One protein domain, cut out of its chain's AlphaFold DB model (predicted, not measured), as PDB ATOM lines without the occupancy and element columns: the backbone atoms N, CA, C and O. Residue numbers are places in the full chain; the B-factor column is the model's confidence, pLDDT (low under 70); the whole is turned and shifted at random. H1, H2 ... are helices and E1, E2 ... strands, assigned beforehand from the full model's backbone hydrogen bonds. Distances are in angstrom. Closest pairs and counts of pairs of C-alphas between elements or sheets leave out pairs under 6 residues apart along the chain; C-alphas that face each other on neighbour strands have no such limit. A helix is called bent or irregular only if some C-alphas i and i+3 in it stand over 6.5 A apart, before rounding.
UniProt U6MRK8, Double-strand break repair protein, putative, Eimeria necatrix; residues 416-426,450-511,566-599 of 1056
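What this domain is: This is residues 416 to 426, 450 to 511 and 566 to 599 of the 1056 residues of the protein "Double-strand break repair protein, putative" of Eimeria necatrix (UniProt U6MRK8). Two long helices, H2 and H3, meet near their ends in an open corner, and most of H3 is a lone arm: residues 485 to 511 stick out from a small body. That body holds H2, with the short H1 across its first part and the short H4 near it on the inside of the corner, together with the strands E1 and E2 and the links of residues 566 to 599. The printed part has 107 residues, with four named helices and two named strands in the order E1, H1, H2, H3, H4, E2; the class is mostly helix, and the two strands pair with no named strand. The whole is extended, with a radius of gyration of the C-alphas of 20.9 A and spans of 70 by 35 by 22 A, the length being made by the arm.

Where its parts are: The printed part begins with strand E1, residues 416 to 418, whose first C-alpha, that of Asp 416, is at (63.411, 46.977, -30.657). Helix H1, residues 419 to 425, follows directly and measures 10.1 A from first to last C-alpha. After the first cut, helix H2 takes residues 450 to 472 and is 32.8 A long. Helix H3, residues 476 to 511, is the longest helix, with 36 residues and 49.7 A from first to last C-alpha; it has a kink of 36 degrees near residue 505, and its last C-alpha, that of Gln 511, is at (11.415, 21.444, -58.103). After the second cut come helix H4, residues 575 to 582, 11.4 A long, and strand E2, residues 593 to 596, 10.0 A long. The C-alpha of Tyr 596, where E2 ends, is at (57.649, 42.842, -23.109).

How they stand to each other: E1 and H1 meet only through their tight link. H1 touches H2, which takes part with residues 452 to 457 alone; the closest C-alphas are those of Leu 422 and Ala 456, 6.2 A apart. The lines of H1 and H2 are about perpendicular, at 86 degrees. H2 and H3 are close but not clearly touching, with the closest C-alphas, those of Met 469 and Leu 476, 7.0 A apart. Their lines are only just about perpendicular, at 72 degrees. H4 is close to H2 but not clearly touching it: the closest C-alphas, those of Trp 454 and Phe 578, are 7.5 A apart. H2 and H4 run the same way at a steep tilt of 45 degrees. H3 and H4 are only just apart, at 8.3 A. The closest C-alphas of H4 and E2 are those of Ala 575 and Leu 593, 5.8 A apart, while E2 is apart from H2 and from E1. In H2 and H3 every O i to N i+4 pair is within hydrogen-bond range; in H1 2 of 3 such pairs are, and in H4 2 of 4. H4 is neither bent nor irregular, but only just: C-alphas 578 and 581 are 6.2 A apart.

The domain as a whole: The two C-alphas farthest apart are those of Lys 510 and Arg 599, at 70.8 A. Without residues 485 to 511, which belong to H3 and stand free, the body has 80 residues and spans 40 by 23 by 22 A. Residues 427 to 449 are not printed, and C-alphas 426 and 450 are 13.1 A apart across that cut. Residues 512 to 565 are not printed either, and C-alphas 511 and 566 are 64.3 A apart. Of the links that are printed whole, E1 to H1 and H2 to H3 are tight, and H4 to E2, with 10 residues, is short. The mean pLDDT of the printed part is 82.3, and residues 425 to 426 and 500 to 511 are under 70.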
ATOM      1  N   ASP A 416      63.593  46.856 -32.107       93.69
ATOM      2  CA  ASP A 416      63.411  46.977 -30.657       93.69
ATOM      3  C   ASP A 416      63.130  48.437 -30.278       93.69
ATOM      4  O   ASP A 416      63.876  49.346 -30.646       93.69
ATOM      5  N   VAL A 417      62.049  48.680 -29.531       92.88
ATOM      6  CA  VAL A 417      61.529  50.031 -29.280       92.88
ATOM      7  C   VAL A 417      61.026  50.187 -27.845       92.88
ATOM      8  O   VAL A 417      60.171  49.431 -27.388       92.88
ATOM      9  N   CYS A 418      61.484  51.222 -27.133       91.94
ATOM     10  CA  CYS A 418      60.939  51.562 -25.816       91.94
ATOM     11  C   CYS A 418      59.723  52.491 -25.945       91.94
ATOM     12  O   CYS A 418      59.834  53.633 -26.403       91.94
ATOM     13  N   LEU A 419      58.549  52.029 -25.499       87.94
ATOM     14  CA  LEU A 419      57.298  52.793 -25.580       87.94
ATOM     15  C   LEU A 419      57.359  54.082 -24.744       87.94
ATOM     16  O   LEU A 419      56.779  55.101 -25.120       87.94
ATOM     17  N   ALA A 420      58.131  54.059 -23.655       85.94
ATOM     18  CA  ALA A 420      58.375  55.228 -22.820       85.94
ATOM     19  C   ALA A 420      59.121  56.351 -23.556       85.94
ATOM     20  O   ALA A 420      58.946  57.511 -23.196       85.94
ATOM     21  N   ASP A 421      59.938  56.044 -24.566       86.31
ATOM     22  CA  ASP A 421      60.694  57.052 -25.319       86.31
ATOM     23  C   ASP A 421      59.916  57.559 -26.539       86.31
ATOM     24  O   ASP A 421      59.892  58.767 -26.785       86.31
ATOM     25  N   LEU A 422      59.151  56.681 -27.204       82.25
ATOM     26  CA  LEU A 422      58.159  57.079 -28.211       82.25
ATOM     27  C   LEU A 422      57.187  58.145 -27.676       82.25
ATOM     28  O   LEU A 422      57.000  59.195 -28.295       82.25
ATOM     29  N   CYS A 423      56.595  57.907 -26.501       76.44
ATOM     30  CA  CYS A 423      55.604  58.815 -25.919       76.44
ATOM     31  C   CYS A 423      56.202  60.150 -25.422       76.44
ATOM     32  O   CYS A 423      55.468  61.127 -25.282       76.44
ATOM     33  N   LYS A 424      57.526  60.246 -25.225       71.06
ATOM     34  CA  LYS A 424      58.215  61.528 -24.965       71.06
ATOM     35  C   LYS A 424      58.440  62.330 -26.254       71.06
ATOM     36  O   LYS A 424      58.374  63.554 -26.228       71.06
ATOM     37  N   GLY A 425      58.694  61.657 -27.381       56.25
ATOM     38  CA  GLY A 425      59.039  62.299 -28.658       56.25
ATOM     39  C   GLY A 425      57.881  62.998 -29.387       56.25
ATOM     40  O   GLY A 425      58.120  63.858 -30.231       56.25
ATOM     41  N   GLY A 426      56.624  62.676 -29.059       49.44
ATOM     42  CA  GLY A 426      55.435  63.123 -29.807       49.44
ATOM     43  C   GLY A 426      55.104  64.628 -29.782       49.44
ATOM     44  O   GLY A 426      54.112  65.039 -30.377       49.44
ATOM     45  N   ASP A 450      46.820  55.551 -24.646       79.38
ATOM     46  CA  ASP A 450      46.585  54.470 -25.616       79.38
ATOM     47  C   ASP A 450      46.577  54.993 -27.061       79.38
ATOM     48  O   ASP A 450      47.128  54.362 -27.966       79.38
ATOM     49  N   ARG A 451      45.991  56.180 -27.285       85.38
ATOM     50  CA  ARG A 451      46.013  56.847 -28.594       85.38
ATOM     51  C   ARG A 451      47.428  57.262 -28.998       85.38
ATOM     52  O   ARG A 451      47.814  57.022 -30.139       85.38
ATOM     53  N   GLN A 452      48.196  57.862 -28.090       85.50
ATOM     54  CA  GLN A 452      49.566  58.287 -28.379       85.50
ATOM     55  C   GLN A 452      50.476  57.086 -28.681       85.50
ATOM     56  O   GLN A 452      51.245  57.128 -29.640       85.50
ATOM     57  N   ALA A 453      50.336  55.995 -27.922       86.75
ATOM     58  CA  ALA A 453      51.019  54.730 -28.180       86.75
ATOM     59  C   ALA A 453      50.652  54.156 -29.560       86.75
ATOM     60  O   ALA A 453      51.539  53.741 -30.303       86.75
ATOM     61  N   TRP A 454      49.368  54.184 -29.937       90.75
ATOM     62  CA  TRP A 454      48.910  53.752 -31.261       90.75
ATOM     63  C   TRP A 454      49.512  54.593 -32.390       90.75
ATOM     64  O   TRP A 454      50.041  54.037 -33.352       90.75
ATOM     65  N   GLU A 455      49.444  55.921 -32.295       90.81
ATOM     66  CA  GLU A 455      49.959  56.836 -33.322       90.81
ATOM     67  C   GLU A 455      51.486  56.713 -33.463       90.81
ATOM     68  O   GLU A 455      51.990  56.626 -34.584       90.81
ATOM     69  N   ALA A 456      52.221  56.593 -32.352       90.75
ATOM     70  CA  ALA A 456      53.672  56.418 -32.373       90.75
ATOM     71  C   ALA A 456      54.106  55.048 -32.929       90.75
ATOM     72  O   ALA A 456      54.980  54.994 -33.794       90.75
ATOM     73  N   LEU A 457      53.475  53.945 -32.504       92.75
ATOM     74  CA  LEU A 457      53.758  52.611 -33.054       92.75
ATOM     75  C   LEU A 457      53.360  52.513 -34.533       92.75
ATOM     76  O   LEU A 457      54.057  51.865 -35.312       92.75
ATOM     77  N   THR A 458      52.291  53.200 -34.951       94.31
ATOM     78  CA  THR A 458      51.942  53.325 -36.377       94.31
ATOM     79  C   THR A 458      53.073  54.015 -37.140       94.31
ATOM     80  O   THR A 458      53.515  53.492 -38.156       94.31
ATOM     81  N   GLY A 459      53.608  55.125 -36.618       93.69
ATOM     82  CA  GLY A 459      54.752  55.824 -37.211       93.69
ATOM     83  C   GLY A 459      56.021  54.970 -37.333       93.69
ATOM     84  O   GLY A 459      56.709  55.053 -38.350       93.69
ATOM     85  N   VAL A 460      56.305  54.106 -36.349       94.94
ATOM     86  CA  VAL A 460      57.413  53.131 -36.419       94.94
ATOM     87  C   VAL A 460      57.205  52.153 -37.577       94.94
ATOM     88  O   VAL A 460      58.082  52.024 -38.431       94.94
ATOM     89  N   VAL A 461      56.044  51.495 -37.646       95.50
ATOM     90  CA  VAL A 461      55.765  50.473 -38.671       95.50
ATOM     91  C   VAL A 461      55.698  51.086 -40.070       95.50
ATOM     92  O   VAL A 461      56.282  50.537 -41.000       95.50
ATOM     93  N   GLU A 462      55.076  52.257 -40.230       94.88
ATOM     94  CA  GLU A 462      55.109  53.004 -41.494       94.88
ATOM     95  C   GLU A 462      56.541  53.395 -41.888       94.88
ATOM     96  O   GLU A 462      56.894  53.333 -43.066       94.88
ATOM     97  N   GLY A 463      57.398  53.731 -40.919       95.12
ATOM     98  CA  GLY A 463      58.822  53.974 -41.143       95.12
ATOM     99  C   GLY A 463      59.577  52.733 -41.631       95.12
ATOM    100  O   GLY A 463      60.364  52.839 -42.574       95.12
ATOM    101  N   ILE A 464      59.321  51.563 -41.036       95.31
ATOM    102  CA  ILE A 464      59.895  50.269 -41.450       95.31
ATOM    103  C   ILE A 464      59.441  49.918 -42.875       95.31
ATOM    104  O   ILE A 464      60.275  49.648 -43.742       95.31
ATOM    105  N   LEU A 465      58.135  49.993 -43.152       94.62
ATOM    106  CA  LEU A 465      57.576  49.709 -44.476       94.62
ATOM    107  C   LEU A 465      58.068  50.708 -45.534       94.62
ATOM    108  O   LEU A 465      58.378  50.303 -46.651       94.62
ATOM    109  N   SER A 466      58.235  51.987 -45.184       93.94
ATOM    110  CA  SER A 466      58.808  52.998 -46.086       93.94
ATOM    111  C   SER A 466      60.275  52.713 -46.424       93.94
ATOM    112  O   SER A 466      60.670  52.859 -47.581       93.94
ATOM    113  N   ARG A 467      61.082  52.257 -45.448       93.94
ATOM    114  CA  ARG A 467      62.457  51.788 -45.704       93.94
ATOM    115  C   ARG A 467      62.452  50.584 -46.647       93.94
ATOM    116  O   ARG A 467      63.158  50.608 -47.650       93.94
ATOM    117  N   TYR A 468      61.610  49.585 -46.381       93.56
ATOM    118  CA  TYR A 468      61.471  48.397 -47.226       93.56
ATOM    119  C   TYR A 468      61.094  48.741 -48.678       93.56
ATOM    120  O   TYR A 468      61.788  48.337 -49.612       93.56
ATOM    121  N   MET A 469      60.041  49.544 -48.868       91.88
ATOM    122  CA  MET A 469      59.580  49.989 -50.188       91.88
ATOM    123  C   MET A 469      60.673  50.744 -50.958       91.88
ATOM    124  O   MET A 469      60.785  50.583 -52.171       91.88
ATOM    125  N   HIS A 470      61.512  51.528 -50.272       91.38
ATOM    126  CA  HIS A 470      62.642  52.218 -50.898       91.38
ATOM    127  C   HIS A 470      63.770  51.254 -51.305       91.38
ATOM    128  O   HIS A 470      64.210  51.291 -52.454       91.38
ATOM    129  N   THR A 471      64.205  50.373 -50.397       91.38
ATOM    130  CA  THR A 471      65.303  49.418 -50.631       91.38
ATOM    131  C   THR A 471      64.981  48.435 -51.756       91.38
ATOM    132  O   THR A 471      65.778  48.270 -52.678       91.38
ATOM    133  N   TYR A 472      63.796  47.817 -51.720       86.88
ATOM    134  CA  TYR A 472      63.391  46.786 -52.683       86.88
ATOM    135  C   TYR A 472      62.621  47.340 -53.895       86.88
ATOM    136  O   TYR A 472      62.313  46.587 -54.815       86.88
ATOM    137  N   LYS A 473      62.328  48.651 -53.927       86.25
ATOM    138  CA  LYS A 473      61.556  49.341 -54.987       86.25
ATOM    139  C   LYS A 473      60.148  48.756 -55.210       86.25
ATOM    140  O   LYS A 473      59.614  48.804 -56.315       86.25
ATOM    141  N   VAL A 474      59.551  48.220 -54.145       84.62
ATOM    142  CA  VAL A 474      58.219  47.590 -54.114       84.62
ATOM    143  C   VAL A 474      57.148  48.618 -53.744       84.62
ATOM    144  O   VAL A 474      57.330  49.392 -52.805       84.62
ATOM    145  N   ASP A 475      55.990  48.580 -54.411       82.69
ATOM    146  CA  ASP A 475      54.806  49.355 -54.018       82.69
ATOM    147  C   ASP A 475      53.769  48.483 -53.288       82.69
ATOM    148  O   ASP A 475      52.811  47.970 -53.873       82.69
ATOM    149  N   LEU A 476      53.937  48.356 -51.967       83.06
ATOM    150  CA  LEU A 476      53.038  47.594 -51.089       83.06
ATOM    151  C   LEU A 476      51.574  48.079 -51.122       83.06
ATOM    152  O   LEU A 476      50.674  47.342 -50.714       83.06
ATOM    153  N   ASN A 477      51.297  49.291 -51.617       80.31
ATOM    154  CA  ASN A 477      49.927  49.793 -51.726       80.31
ATOM    155  C   ASN A 477      49.133  49.052 -52.813       80.31
ATOM    156  O   ASN A 477      47.916  48.915 -52.698       80.31
ATOM    157  N   GLN A 478      49.797  48.529 -53.850       76.12
ATOM    158  CA  GLN A 478      49.142  47.731 -54.893       76.12
ATOM    159  C   GLN A 478      48.677  46.379 -54.340       76.12
ATOM    160  O   GLN A 478      47.531  45.987 -54.571       76.12
ATOM    161  N   ALA A 479      49.504  45.724 -53.518       73.50
ATOM    162  CA  ALA A 479      49.123  44.506 -52.803       73.50
ATOM    163  C   ALA A 479      47.960  44.756 -51.820       73.50
ATOM    164  O   ALA A 479      46.981  44.008 -51.818       73.50
ATOM    165  N   ALA A 480      47.993  45.856 -51.058       75.81
ATOM    166  CA  ALA A 480      46.904  46.229 -50.150       75.81
ATOM    167  C   ALA A 480      45.569  46.462 -50.887       75.81
ATOM    168  O   ALA A 480      44.528  45.937 -50.487       75.81
ATOM    169  N   ASN A 481      45.601  47.198 -52.003       77.12
ATOM    170  CA  ASN A 481      44.429  47.427 -52.852       77.12
ATOM    171  C   ASN A 481      43.894  46.118 -53.462       77.12
ATOM    172  O   ASN A 481      42.677  45.919 -53.521       77.12
ATOM    173  N   PHE A 482      44.776  45.192 -53.853       75.25
ATOM    174  CA  PHE A 482      44.388  43.856 -54.311       75.25
ATOM    175  C   PHE A 482      43.648  43.075 -53.211       75.25
ATOM    176  O   PHE A 482      42.530  42.612 -53.452       75.25
ATOM    177  N   PHE A 483      44.190  43.016 -51.987       71.31
ATOM    178  CA  PHE A 483      43.533  42.377 -50.835       71.31
ATOM    179  C   PHE A 483      42.159  42.983 -50.519       71.31
ATOM    180  O   PHE A 483      41.196  42.243 -50.315       71.31
ATOM    181  N   LEU A 484      42.042  44.315 -50.533       75.25
ATOM    182  CA  LEU A 484      40.766  45.011 -50.344       75.25
ATOM    183  C   LEU A 484      39.742  44.626 -51.422       75.25
ATOM    184  O   LEU A 484      38.581  44.361 -51.100       75.25
ATOM    185  N   SER A 485      40.160  44.533 -52.689       75.44
ATOM    186  CA  SER A 485      39.261  44.130 -53.776       75.44
ATOM    187  C   SER A 485      38.815  42.664 -53.659       75.44
ATOM    188  O   SER A 485      37.627  42.372 -53.814       75.44
ATOM    189  N   GLN A 486      39.721  41.753 -53.283       76.06
ATOM    190  CA  GLN A 486      39.422  40.341 -53.028       76.06
ATOM    191  C   GLN A 486      38.460  40.164 -51.847       76.06
ATOM    192  O   GLN A 486      37.498  39.399 -51.939       76.06
ATOM    193  N   GLN A 487      38.656  40.909 -50.753       75.56
ATOM    194  CA  GLN A 487      37.766  40.854 -49.593       75.56
ATOM    195  C   GLN A 487      36.357  41.364 -49.941       75.56
ATOM    196  O   GLN A 487      35.367  40.743 -49.546       75.56
ATOM    197  N   GLN A 488      36.242  42.436 -50.735       78.69
ATOM    198  CA  GLN A 488      34.946  42.903 -51.239       78.69
ATOM    199  C   GLN A 488      34.281  41.878 -52.165       78.69
ATOM    200  O   GLN A 488      33.082  41.632 -52.021       78.69
ATOM    201  N   GLN A 489      35.029  41.229 -53.067       80.06
ATOM    202  CA  GLN A 489      34.481  40.160 -53.906       80.06
ATOM    203  C   GLN A 489      33.989  38.971 -53.073       80.06
ATOM    204  O   GLN A 489      32.876  38.501 -53.305       80.06
ATOM    205  N   GLN A 490      34.742  38.516 -52.065       78.81
ATOM    206  CA  GLN A 490      34.284  37.444 -51.176       78.81
ATOM    207  C   GLN A 490      33.028  37.838 -50.389       78.81
ATOM    208  O   GLN A 490      32.099  37.037 -50.301       78.81
ATOM    209  N   GLN A 491      32.940  39.066 -49.865       80.75
ATOM    210  CA  GLN A 491      31.727  39.534 -49.183       80.75
ATOM    211  C   GLN A 491      30.522  39.596 -50.132       80.75
ATOM    212  O   GLN A 491      29.438  39.138 -49.769       80.75
ATOM    213  N   GLN A 492      30.701  40.084 -51.363       81.50
ATOM    214  CA  GLN A 492      29.645  40.082 -52.383       81.50
ATOM    215  C   GLN A 492      29.231  38.656 -52.771       81.50
ATOM    216  O   GLN A 492      28.037  38.377 -52.855       81.50
ATOM    217  N   GLN A 493      30.178  37.730 -52.942       81.25
ATOM    218  CA  GLN A 493      29.881  36.320 -53.210       81.25
ATOM    219  C   GLN A 493      29.158  35.652 -52.034       81.25
ATOM    220  O   GLN A 493      28.207  34.911 -52.264       81.25
ATOM    221  N   GLN A 494      29.531  35.932 -50.782       80.00
ATOM    222  CA  GLN A 494      28.821  35.412 -49.607       80.00
ATOM    223  C   GLN A 494      27.398  35.978 -49.501       80.00
ATOM    224  O   GLN A 494      26.465  35.220 -49.235       80.00
ATOM    225  N   GLN A 495      27.196  37.273 -49.769       79.88
ATOM    226  CA  GLN A 495      25.862  37.883 -49.820       79.88
ATOM    227  C   GLN A 495      25.012  37.279 -50.948       79.88
ATOM    228  O   GLN A 495      23.882  36.855 -50.702       79.88
ATOM    229  N   GLN A 496      25.572  37.131 -52.153       79.25
ATOM    230  CA  GLN A 496      24.907  36.458 -53.272       79.25
ATOM    231  C   GLN A 496      24.600  34.989 -52.958       79.25
ATOM    232  O   GLN A 496      23.508  34.527 -53.268       79.25
ATOM    233  N   GLN A 497      25.495  34.251 -52.293       77.56
ATOM    234  CA  GLN A 497      25.234  32.873 -51.871       77.56
ATOM    235  C   GLN A 497      24.143  32.796 -50.795       77.56
ATOM    236  O   GLN A 497      23.308  31.898 -50.863       77.56
ATOM    237  N   GLN A 498      24.086  33.725 -49.835       74.88
ATOM    238  CA  GLN A 498      22.979  33.790 -48.874       74.88
ATOM    239  C   GLN A 498      21.649  34.094 -49.581       74.88
ATOM    240  O   GLN A 498      20.653  33.411 -49.338       74.88
ATOM    241  N   GLN A 499      21.639  35.042 -50.521       71.19
ATOM    242  CA  GLN A 499      20.461  35.392 -51.315       71.19
ATOM    243  C   GLN A 499      19.996  34.217 -52.198       71.19
ATOM    244  O   GLN A 499      18.832  33.821 -52.138       71.19
ATOM    245  N   GLN A 500      20.920  33.547 -52.893       69.44
ATOM    246  CA  GLN A 500      20.668  32.313 -53.645       69.44
ATOM    247  C   GLN A 500      20.268  31.129 -52.746       69.44
ATOM    248  O   GLN A 500      19.572  30.226 -53.207       69.44
ATOM    249  N   GLN A 501      20.641  31.100 -51.462       66.19
ATOM    250  CA  GLN A 501      20.147  30.101 -50.505       66.19
ATOM    251  C   GLN A 501      18.722  30.409 -50.011       66.19
ATOM    252  O   GLN A 501      17.955  29.470 -49.766       66.19
ATOM    253  N   LEU A 502      18.324  31.684 -49.912       59.53
ATOM    254  CA  LEU A 502      16.929  32.082 -49.676       59.53
ATOM    255  C   LEU A 502      16.049  31.753 -50.895       59.53
ATOM    256  O   LEU A 502      15.058  31.028 -50.773       59.53
ATOM    257  N   GLU A 503      16.440  32.204 -52.085       59.84
ATOM    258  CA  GLU A 503      15.713  31.958 -53.339       59.84
ATOM    259  C   GLU A 503      15.731  30.467 -53.720       59.84
ATOM    260  O   GLU A 503      14.710  29.881 -54.099       59.84
ATOM    261  N   GLY A 504      16.867  29.804 -53.506       56.78
ATOM    262  CA  GLY A 504      17.053  28.367 -53.674       56.78
ATOM    263  C   GLY A 504      16.192  27.532 -52.729       56.78
ATOM    264  O   GLY A 504      15.733  26.463 -53.130       56.78
ATOM    265  N   ARG A 505      15.870  28.014 -51.518       55.66
ATOM    266  CA  ARG A 505      14.879  27.366 -50.636       55.66
ATOM    267  C   ARG A 505      13.476  27.388 -51.244       55.66
ATOM    268  O   ARG A 505      12.775  26.377 -51.171       55.66
ATOM    269  N   THR A 506      13.065  28.481 -51.890       57.12
ATOM    270  CA  THR A 506      11.774  28.533 -52.602       57.12
ATOM    271  C   THR A 506      11.773  27.736 -53.910       57.12
ATOM    272  O   THR A 506      10.793  27.044 -54.193       57.12
ATOM    273  N   SER A 507      12.865  27.754 -54.678       56.00
ATOM    274  CA  SER A 507      12.960  27.045 -55.962       56.00
ATOM    275  C   SER A 507      13.156  25.535 -55.805       56.00
ATOM    276  O   SER A 507      12.431  24.774 -56.445       56.00
ATOM    277  N   ARG A 508      14.009  25.064 -54.879       56.19
ATOM    278  CA  ARG A 508      14.127  23.623 -54.563       56.19
ATOM    279  C   ARG A 508      12.812  23.048 -54.036       56.19
ATOM    280  O   ARG A 508      12.472  21.921 -54.377       56.19
ATOM    281  N   ARG A 509      12.023  23.822 -53.278       55.56
ATOM    282  CA  ARG A 509      10.682  23.411 -52.817       55.56
ATOM    283  C   ARG A 509       9.679  23.254 -53.971       55.56
ATOM    284  O   ARG A 509       8.822  22.380 -53.892       55.56
ATOM    285  N   LYS A 510       9.805  24.035 -55.054       56.56
ATOM    286  CA  LYS A 510       9.015  23.866 -56.292       56.56
ATOM    287  C   LYS A 510       9.515  22.693 -57.146       56.56
ATOM    288  O   LYS A 510       8.705  21.878 -57.575       56.56
ATOM    289  N   GLN A 511      10.829  22.551 -57.334       55.12
ATOM    290  CA  GLN A 511      11.415  21.444 -58.103       55.12
ATOM    291  C   GLN A 511      11.188  20.079 -57.438       55.12
ATOM    292  O   GLN A 511      10.823  19.130 -58.123       55.12
ATOM    293  N   GLU A 566      59.160  47.439 -25.586       93.38
ATOM    294  CA  GLU A 566      59.327  47.543 -24.138       93.38
ATOM    295  C   GLU A 566      58.252  48.490 -23.585       93.38
ATOM    296  O   GLU A 566      58.302  49.703 -23.802       93.38
ATOM    297  N   HIS A 567      57.269  47.951 -22.862       89.94
ATOM    298  CA  HIS A 567      56.125  48.716 -22.347       89.94
ATOM    299  C   HIS A 567      56.215  49.015 -20.839       89.94
ATOM    300  O   HIS A 567      55.207  49.197 -20.151       89.94
ATOM    301  N   SER A 568      57.433  49.077 -20.297       86.38
ATOM    302  CA  SER A 568      57.702  49.420 -18.897       86.38
ATOM    303  C   SER A 568      56.967  50.708 -18.484       86.38
ATOM    304  O   SER A 568      57.176  51.781 -19.050       86.38
ATOM    305  N   GLY A 569      56.056  50.592 -17.511       76.75
ATOM    306  CA  GLY A 569      55.227  51.699 -17.016       76.75
ATOM    307  C   GLY A 569      54.044  52.129 -17.902       76.75
ATOM    308  O   GLY A 569      53.380  53.096 -17.546       76.75
ATOM    309  N   HIS A 570      53.763  51.440 -19.013       79.19
ATOM    310  CA  HIS A 570      52.753  51.834 -20.007       79.19
ATOM    311  C   HIS A 570      51.701  50.737 -20.263       79.19
ATOM    312  O   HIS A 570      51.970  49.537 -20.113       79.19
ATOM    313  N   SER A 571      50.498  51.156 -20.669       79.94
ATOM    314  CA  SER A 571      49.434  50.278 -21.171       79.94
ATOM    315  C   SER A 571      49.817  49.639 -22.512       79.94
ATOM    316  O   SER A 571      50.588  50.198 -23.293       79.94
ATOM    317  N   THR A 572      49.288  48.443 -22.782       85.94
ATOM    318  CA  THR A 572      49.467  47.738 -24.059       85.94
ATOM    319  C   THR A 572      48.225  47.873 -24.926       85.94
ATOM    320  O   THR A 572      47.108  47.592 -24.492       85.94
ATOM    321  N   ILE A 573      48.420  48.244 -26.191       87.94
ATOM    322  CA  ILE A 573      47.355  48.172 -27.192       87.94
ATOM    323  C   ILE A 573      47.149  46.720 -27.649       87.94
ATOM    324  O   ILE A 573      48.075  45.909 -27.658       87.94
ATOM    325  N   SER A 574      45.927  46.378 -28.060       88.69
ATOM    326  CA  SER A 574      45.619  45.045 -28.597       88.69
ATOM    327  C   SER A 574      46.349  44.819 -29.927       88.69
ATOM    328  O   SER A 574      46.002  45.441 -30.935       88.69
ATOM    329  N   ALA A 575      47.341  43.923 -29.935       88.94
ATOM    330  CA  ALA A 575      48.184  43.664 -31.104       88.94
ATOM    331  C   ALA A 575      47.395  43.235 -32.363       88.94
ATOM    332  O   ALA A 575      47.614  43.863 -33.396       88.94
ATOM    333  N   PRO A 576      46.412  42.305 -32.317       89.06
ATOM    334  CA  PRO A 576      45.608  41.970 -33.501       89.06
ATOM    335  C   PRO A 576      44.769  43.150 -34.013       89.06
ATOM    336  O   PRO A 576      44.613  43.347 -35.218       89.06
ATOM    337  N   ARG A 577      44.260  43.997 -33.103       89.25
ATOM    338  CA  ARG A 577      43.516  45.206 -33.483       89.25
ATOM    339  C   ARG A 577      44.426  46.203 -34.202       89.25
ATOM    340  O   ARG A 577      44.008  46.769 -35.206       89.25
ATOM    341  N   PHE A 578      45.650  46.397 -33.715       92.69
ATOM    342  CA  PHE A 578      46.659  47.247 -34.351       92.69
ATOM    343  C   PHE A 578      47.104  46.686 -35.708       92.69
ATOM    344  O   PHE A 578      47.080  47.398 -36.707       92.69
ATOM    345  N   ALA A 579      47.405  45.389 -35.776       89.94
ATOM    346  CA  ALA A 579      47.804  44.696 -36.998       89.94
ATOM    347  C   ALA A 579      46.781  44.799 -38.140       89.94
ATOM    348  O   ALA A 579      47.172  44.807 -39.308       89.94
ATOM    349  N   SER A 580      45.485  44.931 -37.821       88.50
ATOM    350  CA  SER A 580      44.412  45.041 -38.821       88.50
ATOM    351  C   SER A 580      44.610  46.178 -39.839       88.50
ATOM    352  O   SER A 580      44.164  46.042 -40.976       88.50
ATOM    353  N   GLN A 581      45.333  47.253 -39.486       90.25
ATOM    354  CA  GLN A 581      45.631  48.366 -40.403       90.25
ATOM    355  C   GLN A 581      46.784  48.078 -41.392       90.25
ATOM    356  O   GLN A 581      47.008  48.859 -42.315       90.25
ATOM    357  N   PHE A 582      47.497  46.955 -41.230       92.56
ATOM    358  CA  PHE A 582      48.618  46.528 -42.083       92.56
ATOM    359  C   PHE A 582      48.335  45.241 -42.880       92.56
ATOM    360  O   PHE A 582      49.209  44.748 -43.598       92.56
ATOM    361  N   VAL A 583      47.119  44.688 -42.794       89.56
ATOM    362  CA  VAL A 583      46.705  43.509 -43.574       89.56
ATOM    363  C   VAL A 583      46.856  43.794 -45.074       89.56
ATOM    364  O   VAL A 583      46.397  44.818 -45.574       89.56
ATOM    365  N   GLY A 584      47.539  42.896 -45.789       87.25
ATOM    366  CA  GLY A 584      47.883  43.074 -47.204       87.25
ATOM    367  C   GLY A 584      49.096  43.975 -47.478       87.25
ATOM    368  O   GLY A 584      49.425  44.186 -48.642       87.25
ATOM    369  N   ARG A 585      49.775  44.480 -46.434       90.94
ATOM    370  CA  ARG A 585      51.073  45.188 -46.511       90.94
ATOM    371  C   ARG A 585      52.214  44.443 -45.810       90.94
ATOM    372  O   ARG A 585      53.371  44.702 -46.116       90.94
ATOM    373  N   VAL A 586      51.893  43.513 -44.908       93.81
ATOM    374  CA  VAL A 586      52.832  42.577 -44.266       93.81
ATOM    375  C   VAL A 586      52.377  41.133 -44.463       93.81
ATOM    376  O   VAL A 586      51.185  40.874 -44.638       93.81
ATOM    377  N   ALA A 587      53.315  40.191 -44.384       94.12
ATOM    378  CA  ALA A 587      53.037  38.758 -44.455       94.12
ATOM    379  C   ALA A 587      52.663  38.118 -43.100       94.12
ATOM    380  O   ALA A 587      52.239  36.970 -43.077       94.12
ATOM    381  N   ASN A 588      52.816  38.827 -41.973       94.81
ATOM    382  CA  ASN A 588      52.565  38.296 -40.624       94.81
ATOM    383  C   ASN A 588      51.783  39.273 -39.711       94.81
ATOM    384  O   ASN A 588      52.290  39.669 -38.661       94.81
ATOM    385  N   PRO A 589      50.549  39.684 -40.064       91.19
ATOM    386  CA  PRO A 589      49.795  40.655 -39.267       91.19
ATOM    387  C   PRO A 589      49.659  40.230 -37.793       91.19
ATOM    388  O   PRO A 589      50.010  41.002 -36.903       91.19
ATOM    389  N   ASP A 590      49.244  38.991 -37.520       89.56
ATOM    390  CA  ASP A 590      48.912  38.530 -36.160       89.56
ATOM    391  C   ASP A 590      50.093  38.557 -35.170       89.56
ATOM    392  O   ASP A 590      49.883  38.634 -33.960       89.56
ATOM    393  N   SER A 591      51.334  38.530 -35.668       90.56
ATOM    394  CA  SER A 591      52.567  38.516 -34.868       90.56
ATOM    395  C   SER A 591      53.430  39.777 -35.017       90.56
ATOM    396  O   SER A 591      54.568  39.801 -34.537       90.56
ATOM    397  N   LEU A 592      52.894  40.837 -35.634       93.69
ATOM    398  CA  LEU A 592      53.623  42.069 -35.955       93.69
ATOM    399  C   LEU A 592      54.159  42.815 -34.718       93.69
ATOM    400  O   LEU A 592      55.249  43.384 -34.779       93.69
ATOM    401  N   LEU A 593      53.430  42.804 -33.596       93.88
ATOM    402  CA  LEU A 593      53.886  43.370 -32.318       93.88
ATOM    403  C   LEU A 593      54.227  42.272 -31.305       93.88
ATOM    404  O   LEU A 593      53.514  41.276 -31.183       93.88
ATOM    405  N   CYS A 594      55.263  42.513 -30.507       92.19
ATOM    406  CA  CYS A 594      55.588  41.760 -29.300       92.19
ATOM    407  C   CYS A 594      55.729  42.738 -28.130       92.19
ATOM    408  O   CYS A 594      56.526  43.667 -28.213       92.19
ATOM    409  N   PHE A 595      54.967  42.559 -27.051       92.06
ATOM    410  CA  PHE A 595      55.050  43.417 -25.865       92.06
ATOM    411  C   PHE A 595      55.812  42.709 -24.749       92.06
ATOM    412  O   PHE A 595      55.412  41.626 -24.327       92.06
ATOM    413  N   TYR A 596      56.863  43.347 -24.234       90.38
ATOM    414  CA  TYR A 596      57.649  42.842 -23.109       90.38
ATOM    415  C   TYR A 596      57.923  43.939 -22.073       90.38
ATOM    416  O   TYR A 596      57.741  45.134 -22.326       90.38
ATOM    417  N   LYS A 597      58.351  43.539 -20.874       88.81
ATOM    418  CA  LYS A 597      58.782  44.455 -19.811       88.81
ATOM    419  C   LYS A 597      60.231  44.169 -19.480       88.81
ATOM    420  O   LYS A 597      60.605  43.016 -19.285       88.81
ATOM    421  N   LYS A 598      61.034  45.219 -19.355       81.31
ATOM    422  CA  LYS A 598      62.417  45.086 -18.910       81.31
ATOM    423  C   LYS A 598      62.437  44.877 -17.403       81.31
ATOM    424  O   LYS A 598      61.810  45.632 -16.658       81.31
ATOM    425  N   ARG A 599      63.156  43.851 -16.947       73.56
ATOM    426  CA  ARG A 599      63.404  43.622 -15.520       73.56
ATOM    427  C   ARG A 599      64.116  44.845 -14.938       73.56
ATOM    428  O   ARG A 599      65.246  45.150 -15.315       73.56
TER     429      ARG A 599